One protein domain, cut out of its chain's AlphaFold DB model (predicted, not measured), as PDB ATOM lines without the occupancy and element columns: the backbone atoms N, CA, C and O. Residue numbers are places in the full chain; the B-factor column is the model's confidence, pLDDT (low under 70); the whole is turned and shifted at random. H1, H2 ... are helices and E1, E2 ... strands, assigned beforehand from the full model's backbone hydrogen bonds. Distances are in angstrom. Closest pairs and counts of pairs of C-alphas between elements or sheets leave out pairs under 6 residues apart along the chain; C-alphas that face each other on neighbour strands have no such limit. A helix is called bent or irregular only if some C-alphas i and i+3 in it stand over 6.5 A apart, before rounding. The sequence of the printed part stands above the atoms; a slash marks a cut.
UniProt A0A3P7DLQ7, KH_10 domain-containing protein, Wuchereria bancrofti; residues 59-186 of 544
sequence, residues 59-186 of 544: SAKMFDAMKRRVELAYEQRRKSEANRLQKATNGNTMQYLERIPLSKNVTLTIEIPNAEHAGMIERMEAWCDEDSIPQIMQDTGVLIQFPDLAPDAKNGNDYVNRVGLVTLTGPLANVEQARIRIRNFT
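This is residues 59 to 186 of the 544 residues of the protein "KH_10 domain-containing protein" of Wuchereria bancrofti (UniProt A0A3P7DLQ7). A small head, a three-stranded sheet with helix H5 packed over one face and H3 on that same face beside the strands, has one long arm: helix H1, with the unnamed stretch 89 to 105 folding back beside it. The arm makes the length, and the loop residues 152 to 157 stick out from the head. The printed part has 128 residues, mostly helix by class, in the order H1 E1 H2 H3 E2 H4 E3 H5; the sheet order is E1 - E3 - E2, all antiparallel. It is loose, with a radius of gyration of the C-alphas of 20.0 A and spans of 69 by 36 by 19 A.

H1, residues 59 to 88, begins at C-alpha 59 (153.534, 243.265, 154.924) and measures 42.5 A. E1 is residues 106 to 111, 16.6 A; H2, 114 to 122; H3, 133 to 140; E2, 143 to 145; H4, 159 to 163; E3, 165 to 170, 16.2 A. H5, residues 172 to 185, 19.8 A, ends at C-alpha 185 (151.185, 242.767, 133.870). H2 is irregular: C-alphas 115 and 118 are 7.1 A apart.

Inner strand E3 pairs with E1 (N 108 and O 168, 2.8 A) and E2 (N 143 and O 169, 2.9 A). E1, H2 H3, E2 form a split strand-helix-strand unit, two same-way strands with E3 between them; its crossover is right-handed. H3 and H5 are on the same face, making two layers, helices on one face of a sheet. They touch, closest C-alphas Thr 140 and Asn 174, 5.4 A, opposite ways at a shallow tilt of 33 degrees, only just short of steep. H2 is not on the sheet; it is close but not clearly touching H3, closest C-alphas Ile 121 and Ile 133, 6.5 A. H1 and H4 only graze the sheet, with residues 59 to 63 and 159 to 163. Every O i to N i+4 pair is within hydrogen-bond range in H1, H3, H4 and H5; in H2, 3 of 5.

The farthest C-alphas, Asn 90 and Ala 126, are 69.5 A apart. The printed part has no cut; links H1 to E1 and E2 to H4 are long. Confidence is under 70 at residues 59 to 60, 93, 124 and 148 to 164.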
ATOM      1  N   SER A  59     154.895 243.762 154.807       64.72
ATOM      2  CA  SER A  59     153.534 243.265 154.924       64.72
ATOM      3  C   SER A  59     153.412 241.756 154.767       64.72
ATOM      4  O   SER A  59     152.566 241.209 155.458       64.72
ATOM      5  N   ALA A  60     154.204 241.057 153.943       67.94
ATOM      6  CA  ALA A  60     154.052 239.603 153.812       67.94
ATOM      7  C   ALA A  60     154.452 238.901 155.114       67.94
ATOM      8  O   ALA A  60     153.638 238.193 155.715       67.94
ATOM      9  N   LYS A  61     155.650 239.205 155.633       71.32
ATOM     10  CA  LYS A  61     156.085 238.717 156.950       71.32
ATOM     11  C   LYS A  61     155.196 239.216 158.082       71.32
ATOM     12  O   LYS A  61     154.886 238.433 158.976       71.32
ATOM     13  N   MET A  62     154.776 240.486 158.083       74.26
ATOM     14  CA  MET A  62     153.863 241.002 159.112       74.26
ATOM     15  C   MET A  62     152.494 240.325 159.055       74.26
ATOM     16  O   MET A  62     151.939 240.008 160.103       74.26
ATOM     17  N   PHE A  63     151.961 240.075 157.862       78.17
ATOM     18  CA  PHE A  63     150.696 239.379 157.657       78.17
ATOM     19  C   PHE A  63     150.805 237.929 158.116       78.17
ATOM     20  O   PHE A  63     149.964 237.473 158.885       78.17
ATOM     21  N   ASP A  64     151.872 237.224 157.741       80.27
ATOM     22  CA  ASP A  64     152.129 235.866 158.214       80.27
ATOM     23  C   ASP A  64     152.336 235.820 159.727       80.27
ATOM     24  O   ASP A  64     151.807 234.938 160.402       80.27
ATOM     25  N   ALA A  65     153.059 236.785 160.297       82.48
ATOM     26  CA  ALA A  65     153.232 236.910 161.738       82.48
ATOM     27  C   ALA A  65     151.905 237.217 162.443       82.48
ATOM     28  O   ALA A  65     151.634 236.660 163.506       82.48
ATOM     29  N   MET A  66     151.056 238.067 161.863       84.83
ATOM     30  CA  MET A  66     149.719 238.366 162.368       84.83
ATOM     31  C   MET A  66     148.827 237.127 162.306       84.83
ATOM     32  O   MET A  66     148.209 236.783 163.312       84.83
ATOM     33  N   LYS A  67     148.823 236.408 161.180       85.48
ATOM     34  CA  LYS A  67     148.116 235.137 161.010       85.48
ATOM     35  C   LYS A  67     148.567 234.127 162.067       85.48
ATOM     36  O   LYS A  67     147.727 233.596 162.786       85.48
ATOM     37  N   ARG A  68     149.881 233.970 162.268       86.47
ATOM     38  CA  ARG A  68     150.452 233.122 163.332       86.47
ATOM     39  C   ARG A  68     150.013 233.557 164.729       86.47
ATOM     40  O   ARG A  68     149.708 232.715 165.562       86.47
ATOM     41  N   ARG A  69     149.968 234.862 165.018       88.73
ATOM     42  CA  ARG A  69     149.496 235.369 166.320       88.73
ATOM     43  C   ARG A  69     148.023 235.050 166.551       88.73
ATOM     44  O   ARG A  69     147.670 234.669 167.661       88.73
ATOM     45  N   VAL A  70     147.182 235.188 165.528       87.66
ATOM     46  CA  VAL A  70     145.758 234.826 165.600       87.66
ATOM     47  C   VAL A  70     145.596 233.319 165.811       87.66
ATOM     48  O   VAL A  70     144.828 232.916 166.682       87.66
ATOM     49  N   GLU A  71     146.362 232.503 165.082       87.92
ATOM     50  CA  GLU A  71     146.401 231.043 165.238       87.92
ATOM     51  C   GLU A  71     146.763 230.648 166.684       87.92
ATOM     52  O   GLU A  71     146.001 229.942 167.346       87.92
ATOM     53  N   LEU A  72     147.862 231.195 167.215       89.15
ATOM     54  CA  LEU A  72     148.323 230.940 168.585       89.15
ATOM     55  C   LEU A  72     147.333 231.437 169.647       89.15
ATOM     56  O   LEU A  72     147.109 230.759 170.648       89.15
ATOM     57  N   ALA A  73     146.727 232.611 169.457       89.96
ATOM     58  CA  ALA A  73     145.738 233.145 170.390       89.96
ATOM     59  C   ALA A  73     144.489 232.252 170.457       89.96
ATOM     60  O   ALA A  73     143.950 232.006 171.540       89.96
ATOM     61  N   TYR A  74     144.045 231.733 169.310       88.02
ATOM     62  CA  TYR A  74     142.931 230.794 169.253       88.02
ATOM     63  C   TYR A  74     143.279 229.477 169.956       88.02
ATOM     64  O   TYR A  74     142.494 228.967 170.753       88.02
ATOM     65  N   GLU A  75     144.477 228.948 169.718       87.16
ATOM     66  CA  GLU A  75     144.961 227.734 170.371       87.16
ATOM     67  C   GLU A  75     145.067 227.886 171.896       87.16
ATOM     68  O   GLU A  75     144.597 227.028 172.647       87.16
ATOM     69  N   GLN A  76     145.588 229.017 172.376       89.53
ATOM     70  CA  GLN A  76     145.627 229.335 173.804       89.53
ATOM     71  C   GLN A  76     144.225 229.408 174.415       89.53
ATOM     72  O   GLN A  76     143.993 228.869 175.503       89.53
ATOM     73  N   ARG A  77     143.270 230.034 173.716       89.32
ATOM     74  CA  ARG A  77     141.866 230.075 174.143       89.32
ATOM     75  C   ARG A  77     141.284 228.665 174.243       89.32
ATOM     76  O   ARG A  77     140.701 228.333 175.272       89.32
ATOM     77  N   ARG A  78     141.505 227.828 173.227       87.02
ATOM     78  CA  ARG A  78     141.042 226.435 173.183       87.02
ATOM     79  C   ARG A  78     141.607 225.611 174.344       87.02
ATOM     80  O   ARG A  78     140.864 224.904 175.018       87.02
ATOM     81  N   LYS A  79     142.900 225.763 174.638       87.62
ATOM     82  CA  LYS A  79     143.581 225.102 175.764       87.62
ATOM     83  C   LYS A  79     143.040 225.554 177.122       87.62
ATOM     84  O   LYS A  79     142.820 224.737 178.012       87.62
ATOM     85  N   SER A  80     142.792 226.853 177.292       88.73
ATOM     86  CA  SER A  80     142.179 227.405 178.510       88.73
ATOM     87  C   SER A  80     140.761 226.870 178.724       88.73
ATOM     88  O   SER A  80     140.397 226.467 179.831       88.73
ATOM     89  N   GLU A  81     139.973 226.802 177.653       88.22
ATOM     90  CA  GLU A  81     138.618 226.266 177.690       88.22
ATOM     91  C   GLU A  81     138.592 224.764 177.998       88.22
ATOM     92  O   GLU A  81     137.821 224.342 178.862       88.22
ATOM     93  N   ALA A  82     139.503 223.987 177.403       85.97
ATOM     94  CA  ALA A  82     139.728 222.585 177.756       85.97
ATOM     95  C   ALA A  82     140.088 222.427 179.245       85.97
ATOM     96  O   ALA A  82     139.544 221.589 179.954       85.97
ATOM     97  N   ASN A  83     140.951 223.277 179.790       87.74
ATOM     98  CA  ASN A  83     141.284 223.196 181.213       87.74
ATOM     99  C   ASN A  83     140.094 223.574 182.113       87.74
ATOM    100  O   ASN A  83     139.879 222.963 183.162       87.74
ATOM    101  N   ARG A  84     139.302 224.581 181.722       87.02
ATOM    102  CA  ARG A  84     138.112 225.025 182.465       87.02
ATOM    103  C   ARG A  84     137.047 223.934 182.513       87.02
ATOM    104  O   ARG A  84     136.508 223.653 183.581       87.02
ATOM    105  N   LEU A  85     136.745 223.328 181.369       85.50
ATOM    106  CA  LEU A  85     135.727 222.291 181.264       85.50
ATOM    107  C   LEU A  85     136.186 220.982 181.923       85.50
ATOM    108  O   LEU A  85     135.387 220.353 182.605       85.50
ATOM    109  N   GLN A  86     137.474 220.622 181.858       84.58
ATOM    110  CA  GLN A  86     137.991 219.425 182.537       84.58
ATOM    111  C   GLN A  86     137.793 219.510 184.058       84.58
ATOM    112  O   GLN A  86     137.408 218.524 184.688       84.58
ATOM    113  N   LYS A  87     137.998 220.703 184.635       85.51
ATOM    114  CA  LYS A  87     137.708 220.984 186.050       85.51
ATOM    115  C   LYS A  87     136.213 220.919 186.358       85.51
ATOM    116  O   LYS A  87     135.837 220.389 187.393       85.51
ATOM    117  N   ALA A  88     135.368 221.455 185.476       85.16
ATOM    118  CA  ALA A  88     133.920 221.484 185.682       85.16
ATOM    119  C   ALA A  88     133.270 220.094 185.578       85.16
ATOM    120  O   ALA A  88     132.284 219.827 186.256       85.16
ATOM    121  N   THR A  89     133.806 219.208 184.736       81.11
ATOM    122  CA  THR A  89     133.234 217.877 184.483       81.11
ATOM    123  C   THR A  89     133.941 216.760 185.260       81.11
ATOM    124  O   THR A  89     133.831 215.596 184.882       81.11
ATOM    125  N   ASN A  90     134.680 217.086 186.330       78.34
ATOM    126  CA  ASN A  90     135.407 216.123 187.172       78.34
ATOM    127  C   ASN A  90     136.262 215.114 186.372       78.34
ATOM    128  O   ASN A  90     136.365 213.948 186.742       78.34
ATOM    129  N   GLY A  91     136.873 215.554 185.266       70.42
ATOM    130  CA  GLY A  91     137.736 214.708 184.436       70.42
ATOM    131  C   GLY A  91     137.051 213.904 183.322       70.42
ATOM    132  O   GLY A  91     137.750 213.158 182.640       70.42
ATOM    133  N   ASN A  92     135.744 214.059 183.076       75.11
ATOM    134  CA  ASN A  92     135.118 213.438 181.900       75.11
ATOM    135  C   ASN A  92     135.786 213.906 180.596       75.11
ATOM    136  O   ASN A  92     136.114 215.084 180.426       75.11
ATOM    137  N   THR A  93     135.952 212.975 179.655       68.53
ATOM    138  CA  THR A  93     136.570 213.233 178.351       68.53
ATOM    139  C   THR A  93     135.722 214.202 177.534       68.53
ATOM    140  O   THR A  93     134.551 213.940 177.253       68.53
ATOM    141  N   MET A  94     136.322 215.315 177.116       71.16
ATOM    142  CA  MET A  94     135.667 216.230 176.188       71.16
ATOM    143  C   MET A  94     135.563 215.628 174.798       71.16
ATOM    144  O   MET A  94     136.517 215.068 174.255       71.16
ATOM    145  N   GLN A  95     134.373 215.781 174.227       76.29
ATOM    146  CA  GLN A  95     134.062 215.240 172.915       76.29
ATOM    147  C   GLN A  95     134.523 216.175 171.799       76.29
ATOM    148  O   GLN A  95     135.122 215.726 170.829       76.29
ATOM    149  N   TYR A  96     134.303 217.480 171.958       79.25
ATOM    150  CA  TYR A  96     134.597 218.467 170.928       79.25
ATOM    151  C   TYR A  96     134.910 219.831 171.539       79.25
ATOM    152  O   TYR A  96     134.252 220.262 172.485       79.25
ATOM    153  N   LEU A  97     135.890 220.516 170.951       81.72
ATOM    154  CA  LEU A  97     136.107 221.947 171.120       81.72
ATOM    155  C   LEU A  97     136.298 222.558 169.745       81.72
ATOM    156  O   LEU A  97     137.056 222.015 168.938       81.72
ATOM    157  N   GLU A  98     135.667 223.705 169.522       83.65
ATOM    158  CA  GLU A  98     135.760 224.431 168.261       83.65
ATOM    159  C   GLU A  98     137.228 224.667 167.863       83.65
ATOM    160  O   GLU A  98     138.096 224.943 168.702       83.65
ATOM    161  N   ARG A  99     137.513 224.478 166.573       85.44
ATOM    162  CA  ARG A  99     138.821 224.712 165.954       85.44
ATOM    163  C   ARG A  99     138.712 225.869 164.983       85.44
ATOM    164  O   ARG A  99     137.638 226.124 164.447       85.44
ATOM    165  N   ILE A 100     139.851 226.493 164.677       85.46
ATOM    166  CA  ILE A 100     139.936 227.457 163.575       85.46
ATOM    167  C   ILE A 100     139.345 226.785 162.325       85.46
ATOM    168  O   ILE A 100     139.790 225.685 161.981       85.46
ATOM    169  N   PRO A 101     138.337 227.367 161.664       85.88
ATOM    170  CA  PRO A 101     137.789 226.781 160.449       85.88
ATOM    171  C   PRO A 101     138.866 226.733 159.360       85.88
ATOM    172  O   PRO A 101     139.638 227.682 159.203       85.88
ATOM    173  N   LEU A 102     138.936 225.628 158.613       88.97
ATOM    174  CA  LEU A 102     139.816 225.561 157.449       88.97
ATOM    175  C   LEU A 102     139.225 226.400 156.317       88.97
ATOM    176  O   LEU A 102     138.027 226.348 156.039       88.97
ATOM    177  N   SER A 103     140.083 227.176 155.662       88.26
ATOM    178  CA  SER A 103     139.705 227.873 154.440       88.26
ATOM    179  C   SER A 103     139.729 226.901 153.265       88.26
ATOM    180  O   SER A 103     140.607 226.049 153.183       88.26
ATOM    181  N   LYS A 104     138.805 227.078 152.320       89.38
ATOM    182  CA  LYS A 104     138.839 226.392 151.016       89.38
ATOM    183  C   LYS A 104     139.805 227.041 150.027       89.38
ATOM    184  O   LYS A 104     140.009 226.521 148.929       89.38
ATOM    185  N   ASN A 105     140.361 228.189 150.405       94.24
ATOM    186  CA  ASN A 105     141.314 228.910 149.589       94.24
ATOM    187  C   ASN A 105     142.579 228.080 149.396       94.24
ATOM    188  O   ASN A 105     143.045 227.379 150.294       94.24
ATOM    189  N   VAL A 106     143.150 228.225 148.213       96.03
ATOM    190  CA  VAL A 106     144.460 227.697 147.863       96.03
ATOM    191  C   VAL A 106     145.461 228.840 147.853       96.03
ATOM    192  O   VAL A 106     145.094 229.990 147.609       96.03
ATOM    193  N   THR A 107     146.725 228.517 148.083       96.14
ATOM    194  CA  THR A 107     147.853 229.420 147.886       96.14
ATOM    195  C   THR A 107     148.682 228.904 146.718       96.14
ATOM    196  O   THR A 107     149.275 227.833 146.809       96.14
ATOM    197  N   LEU A 108     148.722 229.655 145.619       97.72
ATOM    198  CA  LEU A 108     149.624 229.403 144.499       97.72
ATOM    199  C   LEU A 108     150.872 230.276 144.650       97.72
ATOM    200  O   LEU A 108     150.754 231.476 144.889       97.72
ATOM    201  N   THR A 109     152.057 229.695 144.492       94.54
ATOM    202  CA  THR A 109     153.315 230.449 144.448       94.54
ATOM    203  C   THR A 109     153.863 230.464 143.030       94.54
ATOM    204  O   THR A 109     154.110 229.394 142.466       94.54
ATOM    205  N   ILE A 110     154.083 231.659 142.486       93.81
ATOM    206  CA  ILE A 110     154.706 231.875 141.176       93.81
ATOM    207  C   ILE A 110     155.940 232.759 141.318       93.81
ATOM    208  O   ILE A 110     156.002 233.616 142.193       93.81
ATOM    209  N   GLU A 111     156.921 232.577 140.449       89.18
ATOM    210  CA  GLU A 111     158.128 233.401 140.445       89.18
ATOM    211  C   GLU A 111     157.932 234.687 139.646       89.18
ATOM    212  O   GLU A 111     157.515 234.638 138.487       89.18
ATOM    213  N   ILE A 112     158.289 235.830 140.235       88.90
ATOM    214  CA  ILE A 112     158.419 237.109 139.531       88.90
ATOM    215  C   ILE A 112     159.806 237.673 139.842       88.90
ATOM    216  O   ILE A 112     160.165 237.727 141.020       88.90
ATOM    217  N   PRO A 113     160.581 238.143 138.847       83.65
ATOM    218  CA  PRO A 113     161.901 238.695 139.115       83.65
ATOM    219  C   PRO A 113     161.839 239.853 140.118       83.65
ATOM    220  O   PRO A 113     161.049 240.784 139.955       83.65
ATOM    221  N   ASN A 114     162.714 239.827 141.128       80.37
ATOM    222  CA  ASN A 114     162.749 240.826 142.207       80.37
ATOM    223  C   ASN A 114     162.899 242.270 141.699       80.37
ATOM    224  O   ASN A 114     162.395 243.204 142.320       80.37
ATOM    225  N   ALA A 115     163.572 242.453 140.559       81.64
ATOM    226  CA  ALA A 115     163.738 243.753 139.914       81.64
ATOM    227  C   ALA A 115     162.403 244.423 139.545       81.64
ATOM    228  O   ALA A 115     162.330 245.649 139.507       81.64
ATOM    229  N   GLU A 116     161.356 243.630 139.307       84.37
ATOM    230  CA  GLU A 116     160.066 244.115 138.815       84.37
ATOM    231  C   GLU A 116     159.065 244.414 139.937       84.37
ATOM    232  O   GLU A 116     158.090 245.131 139.723       84.37
ATOM    233  N   HIS A 117     159.315 243.930 141.160       83.77
ATOM    234  CA  HIS A 117     158.363 244.036 142.273       83.77
ATOM    235  C   HIS A 117     157.992 245.489 142.586       83.77
ATOM    236  O   HIS A 117     156.813 245.809 142.713       83.77
ATOM    237  N   ALA A 118     158.982 246.383 142.668       80.48
ATOM    238  CA  ALA A 118     158.742 247.789 142.991       80.48
ATOM    239  C   ALA A 118     157.889 248.490 141.921       80.48
ATOM    240  O   ALA A 118     156.909 249.146 142.268       80.48
ATOM    241  N   GLY A 119     158.205 248.300 140.634       80.12
ATOM    242  CA  GLY A 119     157.445 248.893 139.527       80.12
ATOM    243  C   GLY A 119     155.990 248.425 139.508       80.12
ATOM    244  O   GLY A 119     155.073 249.244 139.417       80.12
ATOM    245  N   MET A 120     155.777 247.122 139.724       83.72
ATOM    246  CA  MET A 120     154.443 246.516 139.773       83.72
ATOM    247  C   MET A 120     153.603 246.996 140.971       83.72
ATOM    248  O   MET A 120     152.379 247.075 140.865       83.72
ATOM    249  N   ILE A 121     154.234 247.320 142.106       81.68
ATOM    250  CA  ILE A 121     153.549 247.796 143.320       81.68
ATOM    251  C   ILE A 121     153.288 249.311 143.266       81.68
ATOM    252  O   ILE A 121     152.194 249.759 143.609       81.68
ATOM    253  N   GLU A 122     154.276 250.110 142.854       76.78
ATOM    254  CA  GLU A 122     154.232 251.578 142.942       76.78
ATOM    255  C   GLU A 122     153.383 252.235 141.837       76.78
ATOM    256  O   GLU A 122     153.060 253.417 141.948       76.78
ATOM    257  N   ARG A 123     152.973 251.483 140.803       74.19
ATOM    258  CA  ARG A 123     152.212 251.988 139.639       74.19
ATOM    259  C   ARG A 123     152.909 253.161 138.935       74.19
ATOM    260  O   ARG A 123     152.274 254.146 138.569       74.19
ATOM    261  N   MET A 124     154.231 253.084 138.790       68.76
ATOM    262  CA  MET A 124     155.031 254.159 138.184       68.76
ATOM    263  C   MET A 124     155.137 254.063 136.657       68.76
ATOM    264  O   MET A 124     155.709 254.953 136.030       68.76
ATOM    265  N   GLU A 125     154.621 252.992 136.060       77.17
ATOM    266  CA  GLU A 125     154.909 252.612 134.679       77.17
ATOM    267  C   GLU A 125     153.757 252.959 133.726       77.17
ATOM    268  O   GLU A 125     152.599 253.063 134.126       77.17
ATOM    269  N   ALA A 126     154.073 253.126 132.439       71.23
ATOM    270  CA  ALA A 126     153.132 253.641 131.438       71.23
ATOM    271  C   ALA A 126     151.897 252.744 131.203       71.23
ATOM    272  O   ALA A 126     150.852 253.234 130.794       71.23
ATOM    273  N   TRP A 127     152.005 251.440 131.466       77.14
ATOM    274  CA  TRP A 127     150.932 250.450 131.299       77.14
ATOM    275  C   TRP A 127     150.063 250.253 132.550       77.14
ATOM    276  O   TRP A 127     149.107 249.480 132.511       77.14
ATOM    277  N   CYS A 128     150.354 250.938 133.661       71.01
ATOM    278  CA  CYS A 128     149.590 250.795 134.908       71.01
ATOM    279  C   CYS A 128     148.162 251.368 134.849       71.01
ATOM    280  O   CYS A 128     147.398 251.173 135.793       71.01
ATOM    281  N   ASP A 129     147.799 252.064 133.767       74.21
ATOM    282  CA  ASP A 129     146.436 252.557 133.538       74.21
ATOM    283  C   ASP A 129     145.457 251.427 133.156       74.21
ATOM    284  O   ASP A 129     144.247 251.583 133.320       74.21
ATOM    285  N   GLU A 130     145.954 250.294 132.642       81.71
ATOM    286  CA  GLU A 130     145.114 249.168 132.202       81.71
ATOM    287  C   GLU A 130     144.857 248.144 133.307       81.71
ATOM    288  O   GLU A 130     143.766 247.579 133.393       81.71
ATOM    289  N   ASP A 131     145.866 247.889 134.137       86.63
ATOM    290  CA  ASP A 131     145.777 246.949 135.244       86.63
ATOM    291  C   ASP A 131     146.756 247.328 136.363       86.63
ATOM    292  O   ASP A 131     147.735 248.049 136.154       86.63
ATOM    293  N   SER A 132     146.502 246.840 137.574       87.57
ATOM    294  CA  SER A 132     147.398 247.032 138.714       87.57
ATOM    295  C   SER A 132     147.172 245.977 139.789       87.57
ATOM    296  O   SER A 132     146.065 245.467 139.945       87.57
ATOM    297  N   ILE A 133     148.192 245.686 140.604       89.47
ATOM    298  CA  ILE A 133     148.074 244.709 141.700       89.47
ATOM    299  C   ILE A 133     146.852 244.975 142.607       89.47
ATOM    300  O   ILE A 133     146.092 244.033 142.831       89.47
ATOM    301  N   PRO A 134     146.576 246.212 143.079       88.05
ATOM    302  CA  PRO A 134     145.387 246.474 143.893       88.05
ATOM    303  C   PRO A 134     144.071 246.190 143.162       88.05
ATOM    304  O   PRO A 134     143.140 245.662 143.768       88.05
ATOM    305  N   GLN A 135     143.999 246.503 141.866       89.28
ATOM    306  CA  GLN A 135     142.815 246.245 141.049       89.28
ATOM    307  C   GLN A 135     142.605 244.743 140.831       89.28
ATOM    308  O   GLN A 135     141.497 244.253 141.017       89.28
ATOM    309  N   ILE A 136     143.669 243.982 140.545       92.18
ATOM    310  CA  ILE A 136     143.600 242.517 140.447       92.18
ATOM    311  C   ILE A 136     143.089 241.927 141.764       92.18
ATOM    312  O   ILE A 136     142.195 241.081 141.746       92.18
ATOM    313  N   MET A 137     143.610 242.382 142.909       91.97
ATOM    314  CA  MET A 137     143.148 241.932 144.229       91.97
ATOM    315  C   MET A 137     141.669 242.253 144.461       91.97
ATOM    316  O   MET A 137     140.936 241.403 144.963       91.97
ATOM    317  N   GLN A 138     141.221 243.456 144.093       92.03
ATOM    318  CA  GLN A 138     139.829 243.882 144.245       92.03
ATOM    319  C   GLN A 138     138.878 243.069 143.358       92.03
ATOM    320  O   GLN A 138     137.859 242.582 143.844       92.03
ATOM    321  N   ASP A 139     139.226 242.886 142.084       94.88
ATOM    322  CA  ASP A 139     138.379 242.216 141.094       94.88
ATOM    323  C   ASP A 139     138.285 240.704 141.335       94.88
ATOM    324  O   ASP A 139     137.243 240.090 141.115       94.88
ATOM    325  N   THR A 140     139.386 240.084 141.771       95.25
ATOM    326  CA  THR A 140     139.462 238.626 141.968       95.25
ATOM    327  C   THR A 140     139.211 238.202 143.415       95.25
ATOM    328  O   THR A 140     138.948 237.026 143.676       95.25
ATOM    329  N   GLY A 141     139.310 239.119 144.380       93.63
ATOM    330  CA  GLY A 141     139.290 238.794 145.808       93.63
ATOM    331  C   GLY A 141     140.485 237.946 146.267       93.63
ATOM    332  O   GLY A 141     140.428 237.337 147.335       93.63
ATOM    333  N   VAL A 142     141.547 237.857 145.458       94.85
ATOM    334  CA  VAL A 142     142.772 237.115 145.779       94.85
ATOM    335  C   VAL A 142     143.717 238.015 146.559       94.85
ATOM    336  O   VAL A 142     143.976 239.156 146.181       94.85
ATOM    337  N   LEU A 143     144.285 237.480 147.635       91.75
ATOM    338  CA  LEU A 143     145.379 238.125 148.344       91.75
ATOM    339  C   LEU A 143     146.688 237.876 147.588       91.75
ATOM    340  O   LEU A 143     147.133 236.731 147.500       91.75
ATOM    341  N   ILE A 144     147.296 238.946 147.076       91.51
ATOM    342  CA  ILE A 144     148.605 238.925 146.414       91.51
ATOM    343  C   ILE A 144     149.650 239.435 147.406       91.51
ATOM    344  O   ILE A 144     149.496 240.530 147.948       91.51
ATOM    345  N   GLN A 145     150.713 238.665 147.645       87.29
ATOM    346  CA  GLN A 145     151.809 239.084 148.523       87.29
ATOM    347  C   GLN A 145     153.151 238.890 147.823       87.29
ATOM    348  O   GLN A 145     153.459 237.800 147.338       87.29
ATOM    349  N   PHE A 146     153.946 239.956 147.783       85.75
ATOM    350  CA  PHE A 146     155.321 239.908 147.302       85.75
ATOM    351  C   PHE A 146     156.265 239.553 148.457       85.75
ATOM    352  O   PHE A 146     155.960 239.864 149.611       85.75
ATOM    353  N   PRO A 147     157.398 238.897 148.172       77.95
ATOM    354  CA  PRO A 147     158.391 238.598 149.189       77.95
ATOM    355  C   PRO A 147     159.108 239.869 149.657       77.95
ATOM    356  O   PRO A 147     159.202 240.870 148.943       77.95
ATOM    357  N   ASP A 148     159.674 239.810 150.858       69.20
ATOM    358  CA  ASP A 148     160.433 240.928 151.406       69.20
ATOM    359  C   ASP A 148     161.795 241.036 150.693       69.20
ATOM    360  O   ASP A 148     162.615 240.118 150.762       69.20
ATOM    361  N   LEU A 149     162.091 242.197 150.094       62.79
ATOM    362  CA  LEU A 149     163.375 242.470 149.419       62.79
ATOM    363  C   LEU A 149     164.599 242.417 150.356       62.79
ATOM    364  O   LEU A 149     165.729 242.292 149.885       62.79
ATOM    365  N   ALA A 150     164.393 242.527 151.671       54.98
ATOM    366  CA  ALA A 150     165.444 242.428 152.675       54.98
ATOM    367  C   ALA A 150     165.471 241.012 153.285       54.98
ATOM    368  O   ALA A 150     164.666 240.698 154.176       54.98
ATOM    369  N   PRO A 151     166.400 240.134 152.857       48.75
ATOM    370  CA  PRO A 151     166.713 238.952 153.632       48.75
ATOM    371  C   PRO A 151     167.418 239.421 154.905       48.75
ATOM    372  O   PRO A 151     168.611 239.722 154.896       48.75
ATOM    373  N   ASP A 152     166.705 239.471 156.030       46.48
ATOM    374  CA  ASP A 152     167.383 239.406 157.321       46.48
ATOM    375  C   ASP A 152     168.335 238.207 157.274       46.48
ATOM    376  O   ASP A 152     167.927 237.112 156.880       46.48
ATOM    377  N   ALA A 153     169.585 238.377 157.710       48.38
ATOM    378  CA  ALA A 153     170.591 237.308 157.726       48.38
ATOM    379  C   ALA A 153     170.105 236.015 158.426       48.38
ATOM    380  O   ALA A 153     170.640 234.938 158.183       48.38
ATOM    381  N   LYS A 154     169.060 236.109 159.264       48.13
ATOM    382  CA  LYS A 154     168.393 234.984 159.938       48.13
ATOM    383  C   LYS A 154     167.428 234.184 159.045       48.13
ATOM    384  O   LYS A 154     167.236 233.002 159.298       48.13
ATOM    385  N   ASN A 155     166.847 234.805 158.016       47.18
ATOM    386  CA  ASN A 155     165.836 234.220 157.122       47.18
ATOM    387  C   ASN A 155     166.303 234.141 155.661       47.18
ATOM    388  O   ASN A 155     165.515 233.788 154.787       47.18
ATOM    389  N   GLY A 156     167.585 234.403 155.386       44.75
ATOM    390  CA  GLY A 156     168.188 234.222 154.062       44.75
ATOM    391  C   GLY A 156     168.082 232.795 153.503       44.75
ATOM    392  O   GLY A 156     168.411 232.594 152.341       44.75
ATOM    393  N   ASN A 157     167.611 231.824 154.295       43.16
ATOM    394  CA  ASN A 157     167.303 230.454 153.881       43.16
ATOM    395  C   ASN A 157     165.855 230.232 153.412       43.16
ATOM    396  O   ASN A 157     165.564 229.146 152.915       43.16
ATOM    397  N   ASP A 158     164.940 231.194 153.568       53.75
ATOM    398  CA  ASP A 158     163.561 231.004 153.118       53.75
ATOM    399  C   ASP A 158     163.502 231.016 151.583       53.75
ATOM    400  O   ASP A 158     163.827 232.017 150.936       53.75
ATOM    401  N   TYR A 159     163.110 229.876 151.009       55.71
ATOM    402  CA  TYR A 159     163.031 229.649 149.566       55.71
ATOM    403  C   TYR A 159     162.175 230.717 148.875       55.71
ATOM    404  O   TYR A 159     162.545 231.189 147.807       55.71
ATOM    405  N   VAL A 160     161.089 231.164 149.517       54.80
ATOM    406  CA  VAL A 160     160.169 232.183 148.980       54.80
ATOM    407  C   VAL A 160     160.879 233.522 148.755       54.80
ATOM    408  O   VAL A 160     160.792 234.091 147.668       54.80
ATOM    409  N   ASN A 161     161.645 233.989 149.748       52.61
ATOM    410  CA  ASN A 161     162.349 235.273 149.672       52.61
ATOM    411  C   ASN A 161     163.578 235.211 148.755       52.61
ATOM    412  O   ASN A 161     163.874 236.179 148.060       52.61
ATOM    413  N   ARG A 162     164.293 234.076 148.719       55.68
ATOM    414  CA  ARG A 162     165.457 233.910 147.828       55.68
ATOM    415  C   ARG A 162     165.080 233.882 146.352       55.68
ATOM    416  O   ARG A 162     165.859 234.345 145.526       55.68
ATOM    417  N   VAL A 163     163.931 233.293 146.040       57.35
ATOM    418  CA  VAL A 163     163.500 233.021 144.666       57.35
ATOM    419  C   VAL A 163     162.610 234.136 144.104       57.35
ATOM    420  O   VAL A 163     162.406 234.198 142.902       57.35
ATOM    421  N   GLY A 164     162.112 235.055 144.937       69.18
ATOM    422  CA  GLY A 164     161.197 236.096 144.460       69.18
ATOM    423  C   GLY A 164     159.782 235.567 144.215       69.18
ATOM    424  O   GLY A 164     159.093 236.005 143.293       69.18
ATOM    425  N   LEU A 165     159.347 234.584 145.010       83.09
ATOM    426  CA  LEU A 165     158.032 233.971 144.840       83.09
ATOM    427  C   LEU A 165     156.927 234.882 145.369       83.09
ATOM    428  O   LEU A 165     156.898 235.226 146.549       83.09
ATOM    429  N   VAL A 166     155.978 235.195 144.497       89.09
ATOM    430  CA  VAL A 166     154.735 235.886 144.827       89.09
ATOM    431  C   VAL A 166     153.682 234.854 145.205       89.09
ATOM    432  O   VAL A 166     153.484 233.862 144.498       89.09
ATOM    433  N   THR A 167     153.006 235.080 146.329       91.89
ATOM    434  CA  THR A 167     151.940 234.207 146.822       91.89
ATOM    435  C   THR A 167     150.572 234.763 146.430       91.89
ATOM    436  O   THR A 167     150.281 235.944 146.609       91.89
ATOM    437  N   LEU A 168     149.721 233.893 145.888       95.36
ATOM    438  CA  LEU A 168     148.356 234.192 145.459       95.36
ATOM    439  C   LEU A 168     147.400 233.322 146.268       95.36
ATOM    440  O   LEU A 168     147.344 232.112 146.051       95.36
ATOM    441  N   THR A 169     146.671 233.912 147.213       94.77
ATOM    442  CA  THR A 169     145.783 233.164 148.115       94.77
ATOM    443  C   THR A 169     144.318 233.516 147.894       94.77
ATOM    444  O   THR A 169     143.920 234.665 148.072       94.77
ATOM    445  N   GLY A 170     143.492 232.525 147.554       95.52
ATOM    446  CA  GLY A 170     142.062 232.720 147.298       95.52
ATOM    447  C   GLY A 170     141.370 231.468 146.745       95.52
ATOM    448  O   GLY A 170     141.962 230.386 146.753       95.52
ATOM    449  N   PRO A 171     140.122 231.586 146.260       95.35
ATOM    450  CA  PRO A 171     139.445 230.510 145.536       95.35
ATOM    451  C   PRO A 171     140.222 230.117 144.274       95.35
ATOM    452  O   PRO A 171     140.719 230.995 143.570       95.35
ATOM    453  N   LEU A 172     140.295 228.820 143.949       95.92
ATOM    454  CA  LEU A 172     141.171 228.300 142.887       95.92
ATOM    455  C   LEU A 172     140.978 228.999 141.529       95.92
ATOM    456  O   LEU A 172     141.952 229.425 140.910       95.92
ATOM    457  N   ALA A 173     139.729 229.160 141.085       95.34
ATOM    458  CA  ALA A 173     139.422 229.819 139.815       95.34
ATOM    459  C   ALA A 173     139.882 231.287 139.791       95.34
ATOM    460  O   ALA A 173     140.420 231.755 138.790       95.34
ATOM    461  N   ASN A 174     139.723 231.997 140.910       96.98
ATOM    462  CA  ASN A 174     140.123 233.396 141.026       96.98
ATOM    463  C   ASN A 174     141.645 233.533 141.119       96.98
ATOM    464  O   ASN A 174     142.201 234.469 140.552       96.98
ATOM    465  N   VAL A 175     142.322 232.592 141.786       97.56
ATOM    466  CA  VAL A 175     143.790 232.522 141.845       97.56
ATOM    467  C   VAL A 175     144.382 232.359 140.448       97.56
ATOM    468  O   VAL A 175     145.331 233.064 140.117       97.56
ATOM    469  N   GLU A 176     143.799 231.504 139.606       97.38
ATOM    470  CA  GLU A 176     144.249 231.358 138.217       97.38
ATOM    471  C   GLU A 176     143.992 232.626 137.388       97.38
ATOM    472  O   GLU A 176     144.873 233.084 136.662       97.38
ATOM    473  N   GLN A 177     142.824 233.260 137.539       96.53
ATOM    474  CA  GLN A 177     142.548 234.551 136.890       96.53
ATOM    475  C   GLN A 177     143.548 235.636 137.319       96.53
ATOM    476  O   GLN A 177     144.072 236.368 136.477       96.53
ATOM    477  N   ALA A 178     143.860 235.714 138.616       96.31
ATOM    478  CA  ALA A 178     144.862 236.632 139.142       96.31
ATOM    479  C   ALA A 178     146.254 236.323 138.575       96.31
ATOM    480  O   ALA A 178     146.943 237.241 138.137       96.31
ATOM    481  N   ARG A 179     146.651 235.044 138.504       96.72
ATOM    482  CA  ARG A 179     147.930 234.619 137.915       96.72
ATOM    483  C   ARG A 179     148.070 235.103 136.471       96.72
ATOM    484  O   ARG A 179     149.083 235.719 136.145       96.72
ATOM    485  N   ILE A 180     147.058 234.877 135.629       95.56
ATOM    486  CA  ILE A 180     147.063 235.307 134.220       95.56
ATOM    487  C   ILE A 180     147.241 236.827 134.122       95.56
ATOM    488  O   ILE A 180     148.088 237.298 133.361       95.56
ATOM    489  N   ARG A 181     146.485 237.602 134.912       94.50
ATOM    490  CA  ARG A 181     146.590 239.073 134.924       94.50
ATOM    491  C   ARG A 181     147.968 239.543 135.377       94.50
ATOM    492  O   ARG A 181     148.566 240.376 134.711       94.50
ATOM    493  N   ILE A 182     148.529 238.947 136.428       93.36
ATOM    494  CA  ILE A 182     149.877 239.271 136.917       93.36
ATOM    495  C   ILE A 182     150.947 238.951 135.866       93.36
ATOM    496  O   ILE A 182     151.858 239.752 135.665       93.36
ATOM    497  N   ARG A 183     150.845 237.814 135.165       92.92
ATOM    498  CA  ARG A 183     151.766 237.476 134.069       92.92
ATOM    499  C   ARG A 183     151.656 238.457 132.908       92.92
ATOM    500  O   ARG A 183     152.683 238.917 132.420       92.92
ATOM    501  N   ASN A 184     150.440 238.840 132.529       91.70
ATOM    502  CA  ASN A 184     150.213 239.869 131.516       91.70
ATOM    503  C   ASN A 184     150.664 241.260 131.969       91.70
ATOM    504  O   ASN A 184     150.964 242.083 131.120       91.70
ATOM    505  N   PHE A 185     150.735 241.510 133.275       88.74
ATOM    506  CA  PHE A 185     151.185 242.767 133.870       88.74
ATOM    507  C   PHE A 185     152.697 242.794 134.170       88.74
ATOM    508  O   PHE A 185     153.249 243.847 134.474       88.74
ATOM    509  N   THR A 186     153.395 241.656 134.083       90.30
ATOM    510  CA  THR A 186     154.839 241.587 134.351       90.30
ATOM    511  C   THR A 186     155.609 242.182 133.168       90.30
ATOM    512  O   THR A 186     155.509 241.648 132.060       90.30
TER     513      THR A 186